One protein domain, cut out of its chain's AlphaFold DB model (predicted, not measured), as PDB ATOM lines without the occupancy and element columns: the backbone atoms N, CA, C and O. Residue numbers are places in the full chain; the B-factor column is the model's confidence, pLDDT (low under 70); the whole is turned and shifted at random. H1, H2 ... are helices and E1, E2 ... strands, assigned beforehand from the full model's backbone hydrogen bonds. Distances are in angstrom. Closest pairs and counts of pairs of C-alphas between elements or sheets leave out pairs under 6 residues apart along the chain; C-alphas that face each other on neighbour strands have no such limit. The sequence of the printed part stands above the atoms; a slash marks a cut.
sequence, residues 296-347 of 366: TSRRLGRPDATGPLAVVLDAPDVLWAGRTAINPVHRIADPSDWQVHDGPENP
ATOM      1  N   THR A 296      32.701  33.257  45.936       88.44
ATOM      2  CA  THR A 296      33.526  34.061  45.018       88.44
ATOM      3  C   THR A 296      32.687  34.767  43.942       88.44
ATOM      4  O   THR A 296      33.058  35.845  43.480       88.44
ATOM      5  N   SER A 297      31.556  34.182  43.536       91.19
ATOM      6  CA  SER A 297      30.676  34.695  42.479       91.19
ATOM      7  C   SER A 297      29.223  34.254  42.674       91.19
ATOM      8  O   SER A 297      28.958  33.261  43.344       91.19
ATOM      9  N   ARG A 298      28.275  34.968  42.041       91.38
ATOM     10  CA  ARG A 298      26.842  34.596  42.030       91.38
ATOM     11  C   ARG A 298      26.581  33.263  41.317       91.38
ATOM     12  O   ARG A 298      25.729  32.494  41.743       91.38
ATOM     13  N   ARG A 299      27.295  32.992  40.218       90.19
ATOM     14  CA  ARG A 299      27.262  31.683  39.554       90.19
ATOM     15  C   ARG A 299      28.198  30.735  40.299       90.19
ATOM     16  O   ARG A 299      29.361  31.082  40.491       90.19
ATOM     17  N   LEU A 300      27.673  29.567  40.655       87.06
ATOM     18  CA  LEU A 300      28.406  28.445  41.231       87.06
ATOM     19  C   LEU A 300      28.032  27.202  40.421       87.06
ATOM     20  O   LEU A 300      26.900  26.729  40.500       87.06
ATOM     21  N   GLY A 301      28.941  26.740  39.572       81.94
ATOM     22  CA  GLY A 301      28.761  25.554  38.740       81.94
ATOM     23  C   GLY A 301      29.464  24.349  39.346       81.94
ATOM     24  O   GLY A 301      28.820  23.346  39.658       81.94
ATOM     25  N   ARG A 302      30.782  24.455  39.544       80.88
ATOM     26  CA  ARG A 302      31.600  23.375  40.113       80.88
ATOM     27  C   ARG A 302      31.935  23.589  41.596       80.88
ATOM     28  O   ARG A 302      32.481  24.632  41.941       80.88
ATOM     29  N   PRO A 303      31.677  22.602  42.477       79.31
ATOM     30  CA  PRO A 303      31.959  22.723  43.910       79.31
ATOM     31  C   PRO A 303      33.431  22.473  44.276       79.31
ATOM     32  O   PRO A 303      33.836  22.767  45.395       79.31
ATOM     33  N   ASP A 304      34.220  21.892  43.370       84.06
ATOM     34  CA  ASP A 304      35.612  21.489  43.595       84.06
ATOM     35  C   ASP A 304      36.643  22.522  43.112       84.06
ATOM     36  O   ASP A 304      37.843  22.297  43.230       84.06
ATOM     37  N   ALA A 305      36.183  23.663  42.594       84.62
ATOM     38  CA  ALA A 305      37.014  24.810  42.258       84.62
ATOM     39  C   ALA A 305      36.571  26.027  43.076       84.62
ATOM     40  O   ALA A 305      35.381  26.264  43.269       84.62
ATOM     41  N   THR A 306      37.528  26.840  43.519       84.50
ATOM     42  CA  THR A 306      37.253  28.106  44.214       84.50
ATOM     43  C   THR A 306      38.056  29.253  43.601       84.50
ATOM     44  O   THR A 306      38.930  29.048  42.751       84.50
ATOM     45  N   GLY A 307      37.753  30.489  44.002       87.94
ATOM     46  CA  GLY A 307      38.512  31.655  43.565       87.94
ATOM     47  C   GLY A 307      38.329  31.985  42.072       87.94
ATOM     48  O   GLY A 307      37.350  31.573  41.446       87.94
ATOM     49  N   PRO A 308      39.259  32.754  41.476       91.31
ATOM     50  CA  PRO A 308      39.130  33.233  40.097       91.31
ATOM     51  C   PRO A 308      39.014  32.121  39.045       91.31
ATOM     52  O   PRO A 308      38.353  32.314  38.026       91.31
ATOM     53  N   LEU A 309      39.624  30.953  39.286       90.44
ATOM     54  CA  LEU A 309      39.544  29.815  38.367       90.44
ATOM     55  C   LEU A 309      38.112  29.279  38.256       90.44
ATOM     56  O   LEU A 309      37.664  29.010  37.145       90.44
ATOM     57  N   ALA A 310      37.381  29.182  39.371       89.94
ATOM     58  CA  ALA A 310      35.982  28.750  39.364       89.94
ATOM     59  C   ALA A 310      35.117  29.669  38.489       89.94
ATOM     60  O   ALA A 310      34.356  29.197  37.651       89.94
ATOM     61  N   VAL A 311      35.326  30.987  38.587       92.44
ATOM     62  CA  VAL A 311      34.616  31.977  37.760       92.44
ATOM     63  C   VAL A 311      34.870  31.743  36.268       92.44
ATOM     64  O   VAL A 311      33.934  31.774  35.473       92.44
ATOM     65  N   VAL A 312      36.121  31.477  35.878       93.06
ATOM     66  CA  VAL A 312      36.482  31.191  34.479       93.06
ATOM     67  C   VAL A 312      35.906  29.855  34.009       93.06
ATOM     68  O   VAL A 312      35.463  29.763  32.867       93.06
ATOM     69  N   LEU A 313      35.896  28.824  34.855       91.69
ATOM     70  CA  LEU A 313      35.329  27.516  34.515       91.69
ATOM     71  C   LEU A 313      33.801  27.545  34.425       91.69
ATOM     72  O   LEU A 313      33.243  26.810  33.620       91.69
ATOM     73  N   ASP A 314      33.123  28.402  35.181       91.06
ATOM     74  CA  ASP A 314      31.659  28.457  35.208       91.06
ATOM     75  C   ASP A 314      31.069  29.457  34.198       91.06
ATOM     76  O   ASP A 314      29.908  29.323  33.789       91.06
ATOM     77  N   ALA A 315      31.841  30.468  33.782       93.50
ATOM     78  CA  ALA A 315      31.410  31.476  32.817       93.50
ATOM     79  C   ALA A 315      31.273  30.873  31.402       93.50
ATOM     80  O   ALA A 315      32.275  30.447  30.830       93.50
ATOM     81  N   PRO A 316      30.071  30.866  30.794       93.94
ATOM     82  CA  PRO A 316      29.865  30.278  29.466       93.94
ATOM     83  C   PRO A 316      30.410  31.166  28.344       93.94
ATOM     84  O   PRO A 316      30.787  30.677  27.279       93.94
ATOM     85  N   ASP A 317      30.494  32.471  28.599       96.25
ATOM     86  CA  ASP A 317      30.886  33.491  27.640       96.25
ATOM     87  C   ASP A 317      31.974  34.397  28.218       96.25
ATOM     88  O   ASP A 317      32.070  34.606  29.428       96.25
ATOM     89  N   VAL A 318      32.778  34.970  27.325       97.06
ATOM     90  CA  VAL A 318      33.784  35.988  27.627       97.06
ATOM     91  C   VAL A 318      33.584  37.206  26.736       97.06
ATOM     92  O   VAL A 318      33.171  37.099  25.578       97.06
ATOM     93  N   LEU A 319      33.935  38.378  27.259       97.25
ATOM     94  CA  LEU A 319      34.048  39.587  26.456       97.25
ATOM     95  C   LEU A 319      35.443  39.639  25.826       97.25
ATOM     96  O   LEU A 319      36.433  39.927  26.495       97.25
ATOM     97  N   TRP A 320      35.526  39.382  24.525       95.50
ATOM     98  CA  TRP A 320      36.769  39.420  23.764       95.50
ATOM     99  C   TRP A 320      36.753  40.605  22.802       95.50
ATOM    100  O   TRP A 320      36.040  40.596  21.800       95.50
ATOM    101  N   ALA A 321      37.559  41.632  23.091       95.38
ATOM    102  CA  ALA A 321      37.683  42.834  22.255       95.38
ATOM    103  C   ALA A 321      36.321  43.480  21.903       95.38
ATOM    104  O   ALA A 321      36.054  43.818  20.750       95.38
ATOM    105  N   GLY A 322      35.441  43.609  22.901       96.25
ATOM    106  CA  GLY A 322      34.110  44.207  22.741       96.25
ATOM    107  C   GLY A 322      33.053  43.279  22.134       96.25
ATOM    108  O   GLY A 322      31.954  43.735  21.836       96.25
ATOM    109  N   ARG A 323      33.357  41.990  21.940       96.56
ATOM    110  CA  ARG A 323      32.402  40.991  21.442       96.56
ATOM    111  C   ARG A 323      32.211  39.880  22.458       96.56
ATOM    112  O   ARG A 323      33.192  39.341  22.966       96.56
ATOM    113  N   THR A 324      30.965  39.506  22.707       97.88
ATOM    114  CA  THR A 324      30.651  38.285  23.452       97.88
ATOM    115  C   THR A 324      31.014  37.082  22.588       97.88
ATOM    116  O   THR A 324      30.566  36.967  21.445       97.88
ATOM    117  N   ALA A 325      31.851  36.199  23.113       97.00
ATOM    118  CA  ALA A 325      32.203  34.936  22.488       97.00
ATOM    119  C   ALA A 325      32.112  33.824  23.528       97.00
ATOM    120  O   ALA A 325      32.451  34.047  24.687       97.00
ATOM    121  N   ILE A 326      31.731  32.619  23.091       96.81
ATOM    122  CA  ILE A 326      31.779  31.427  23.949       96.81
ATOM    123  C   ILE A 326      33.174  31.327  24.557       96.81
ATOM    124  O   ILE A 326      34.174  31.414  23.831       96.81
ATOM    125  N   ASN A 327      33.221  31.116  25.867       96.12
ATOM    126  CA  ASN A 327      34.448  30.989  26.622       96.12
ATOM    127  C   ASN A 327      35.370  29.935  25.974       96.12
ATOM    128  O   ASN A 327      34.976  28.773  25.835       96.12
ATOM    129  N   PRO A 328      36.602  30.295  25.562       96.00
ATOM    130  CA  PRO A 328      37.533  29.357  24.941       96.00
ATOM    131  C   PRO A 328      37.816  28.116  25.793       96.00
ATOM    132  O   PRO A 328      38.046  27.047  25.236       96.00
ATOM    133  N   VAL A 329      37.751  28.235  27.121       94.62
ATOM    134  CA  VAL A 329      37.908  27.104  28.046       94.62
ATOM    135  C   VAL A 329      36.801  26.064  27.828       94.62
ATOM    136  O   VAL A 329      37.096  24.878  27.715       94.62
ATOM    137  N   HIS A 330      35.557  26.514  27.636       93.94
ATOM    138  CA  HIS A 330      34.396  25.657  27.346       93.94
ATOM    139  C   HIS A 330      34.426  25.095  25.921       93.94
ATOM    140  O   HIS A 330      33.836  24.059  25.639       93.94
ATOM    141  N   ARG A 331      35.128  25.761  24.992       93.94
ATOM    142  CA  ARG A 331      35.338  25.232  23.633       93.94
ATOM    143  C   ARG A 331      36.351  24.094  23.583       93.94
ATOM    144  O   ARG A 331      36.320  23.302  22.646       93.94
ATOM    145  N   ILE A 332      37.295  24.065  24.521       96.25
ATOM    146  CA  ILE A 332      38.349  23.048  24.564       96.25
ATOM    147  C   ILE A 332      37.813  21.742  25.156       96.25
ATOM    148  O   ILE A 332      38.153  20.676  24.640       96.25
ATOM    149  N   ALA A 333      37.018  21.831  26.221       92.06
ATOM    150  CA  ALA A 333      36.364  20.705  26.881       92.06
ATOM    151  C   ALA A 333      35.163  21.198  27.702       92.06
ATOM    152  O   ALA A 333      35.101  22.384  28.045       92.06
ATOM    153  N   ASP A 334      34.244  20.291  28.037       85.69
ATOM    154  CA  ASP A 334      33.147  20.600  28.954       85.69
ATOM    155  C   ASP A 334      33.712  21.042  30.320       85.69
ATOM    156  O   ASP A 334      34.753  20.522  30.741       85.69
ATOM    157  N   PRO A 335      33.070  21.985  31.039       80.94
ATOM    158  CA  PRO A 335      33.527  22.408  32.358       80.94
ATOM    159  C   PRO A 335      33.807  21.249  33.314       80.94
ATOM    160  O   PRO A 335      34.748  21.354  34.095       80.94
ATOM    161  N   SER A 336      33.056  20.145  33.239       83.56
ATOM    162  CA  SER A 336      33.232  18.961  34.090       83.56
ATOM    163  C   SER A 336      34.471  18.110  33.763       83.56
ATOM    164  O   SER A 336      34.954  17.391  34.635       83.56
ATOM    165  N   ASP A 337      35.051  18.245  32.567       89.88
ATOM    166  CA  ASP A 337      36.207  17.450  32.118       89.88
ATOM    167  C   ASP A 337      37.558  18.001  32.610       89.88
ATOM    168  O   ASP A 337      38.598  17.338  32.509       89.88
ATOM    169  N   TRP A 338      37.577  19.232  33.127       89.62
ATOM    170  CA  TRP A 338      38.799  19.868  33.615       89.62
ATOM    171  C   TRP A 338      39.253  19.271  34.953       89.62
ATOM    172  O   TRP A 338      38.468  19.127  35.892       89.62
ATOM    173  N   GLN A 339      40.548  18.964  35.060       90.44
ATOM    174  CA  GLN A 339      41.174  18.517  36.309       90.44
ATOM    175  C   GLN A 339      41.718  19.725  37.072       90.44
ATOM    176  O   GLN A 339      42.586  20.438  36.567       90.44
ATOM    177  N   VAL A 340      41.196  19.952  38.277       86.38
ATOM    178  CA  VAL A 340      41.592  21.062  39.150       86.38
ATOM    179  C   VAL A 340      42.647  20.562  40.136       86.38
ATOM    180  O   VAL A 340      42.486  19.509  40.751       86.38
ATOM    181  N   HIS A 341      43.746  21.303  40.262       85.50
ATOM    182  CA  HIS A 341      44.820  21.012  41.208       85.50
ATOM    183  C   HIS A 341      45.075  22.246  42.063       85.50
ATOM    184  O   HIS A 341      45.540  23.264  41.546       85.50
ATOM    185  N   ASP A 342      44.819  22.145  43.363       72.06
ATOM    186  CA  ASP A 342      45.174  23.211  44.291       72.06
ATOM    187  C   ASP A 342      46.699  23.261  44.449       72.06
ATOM    188  O   ASP A 342      47.368  22.254  44.702       72.06
ATOM    189  N   GLY A 343      47.275  24.445  44.228       61.38
ATOM    190  CA  GLY A 343      48.698  24.676  44.448       61.38
ATOM    191  C   GLY A 343      49.076  24.509  45.929       61.38
ATOM    192  O   GLY A 343      48.210  24.562  46.801       61.38
ATOM    193  N   PRO A 344      50.376  24.374  46.254       55.38
ATOM    194  CA  PRO A 344      50.848  24.126  47.621       55.38
ATOM    195  C   PRO A 344      50.507  25.226  48.649       55.38
ATOM    196  O   PRO A 344      50.796  25.048  49.830       55.38
ATOM    197  N   GLU A 345      49.902  26.344  48.233       53.16
ATOM    198  CA  GLU A 345      49.558  27.486  49.091       53.16
ATOM    199  C   GLU A 345      48.089  27.521  49.570       53.16
ATOM    200  O   GLU A 345      47.768  28.368  50.397       53.16
ATOM    201  N   ASN A 346      47.209  26.598  49.145       48.94
ATOM    202  CA  ASN A 346      45.808  26.533  49.606       48.94
ATOM    203  C   ASN A 346      45.397  25.103  50.022       48.94
ATOM    204  O   ASN A 346      44.914  24.336  49.191       48.94
ATOM    205  N   PRO A 347      45.554  24.707  51.299       43.88
ATOM    206  CA  PRO A 347      45.083  23.413  51.774       43.88
ATOM    207  C   PRO A 347      43.618  23.500  52.235       43.88
ATOM    208  O   PRO A 347      43.330  24.028  53.309       43.88
TER     209      PRO A 347
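What this domain is: This is residues 296 to 347 of the 366 residues of the protein "DUF1729 domain-containing protein" of Mycobacterium kansasii (UniProt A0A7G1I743). The picture is an elongated, loosely built piece with the small two-stranded hairpin of E1 and E2 at one end of its length, the short helix H1 near the middle, and a tail, residues 342 to 347, at the other end. Residues 296 to 306 make a loop that leads into H1, while H2 follows the hairpin and a long stretch, residues 333 to 347, runs back past H1 to the tail's end. The printed part has 52 residues with two named helices and two named strands, in the order H1, E1, E2, H2; under half of the residues are in these elements, and the class is mixed, helices and strands. The sheet has the order E1 - E2 and is antiparallel. The whole is only just loose, close to compact, with a radius of gyration of the C-alphas of 12.0 A, and spans 37 by 21 by 18 A.

How they stand to each other: Begin at Thr 296 and read on to H1, residues 307 to 314. A tight link of 2 residues takes you to E1, residues 317 to 320, and another of 2 residues to E2, residues 323 to 326. These strands form a hairpin, antiparallel with 141 degrees between their directions. Look at C-alphas 317 and 326, which face each other at 4.3 A; N 318 and O 325, at 2.8 A, and N 323 and O 320, at 3.0 A, are within hydrogen-bond range. H1 and E2 are apart. After a tight link of 1 residue comes H2, residues 328 to 332. E1 and H2 are near each other, with 5 pairs of C-alphas within 10 A. H1 and H2 only just touch, with 3 pairs of C-alphas within 8 A; the closest C-alphas, of Leu 313 and Val 329, are 7.0 A apart. In H2 every O i to N i+4 pair is within hydrogen-bond range, and in H1 3 of 4 are.

Where its parts are: Find C-alpha 307 at (38.512, 31.655, 43.565); from there H1 runs 11.3 A to Asp 314. E1, from Asp 317 to Trp 320, measures 9.2 A. E2 begins at C-alpha 323, at (32.402, 40.991, 21.442), and reaches Ile 326 after 9.9 A. H2, from Pro 328, measures 6.4 A and ends at C-alpha 332, at (38.349, 23.048, 24.564).

The domain as a whole: The two C-alphas farthest apart, of Gly 322 and Pro 347, are 37.4 A from each other; those of Thr 296 and Pro 347 are 17.1 A apart. The printed part has no cut, and no link between named elements is long. Residues 333 to 347 hold no named element. The mean pLDDT of the printed part is 86.8; look to residues 343 to 347 for the model's low confidence, under 70.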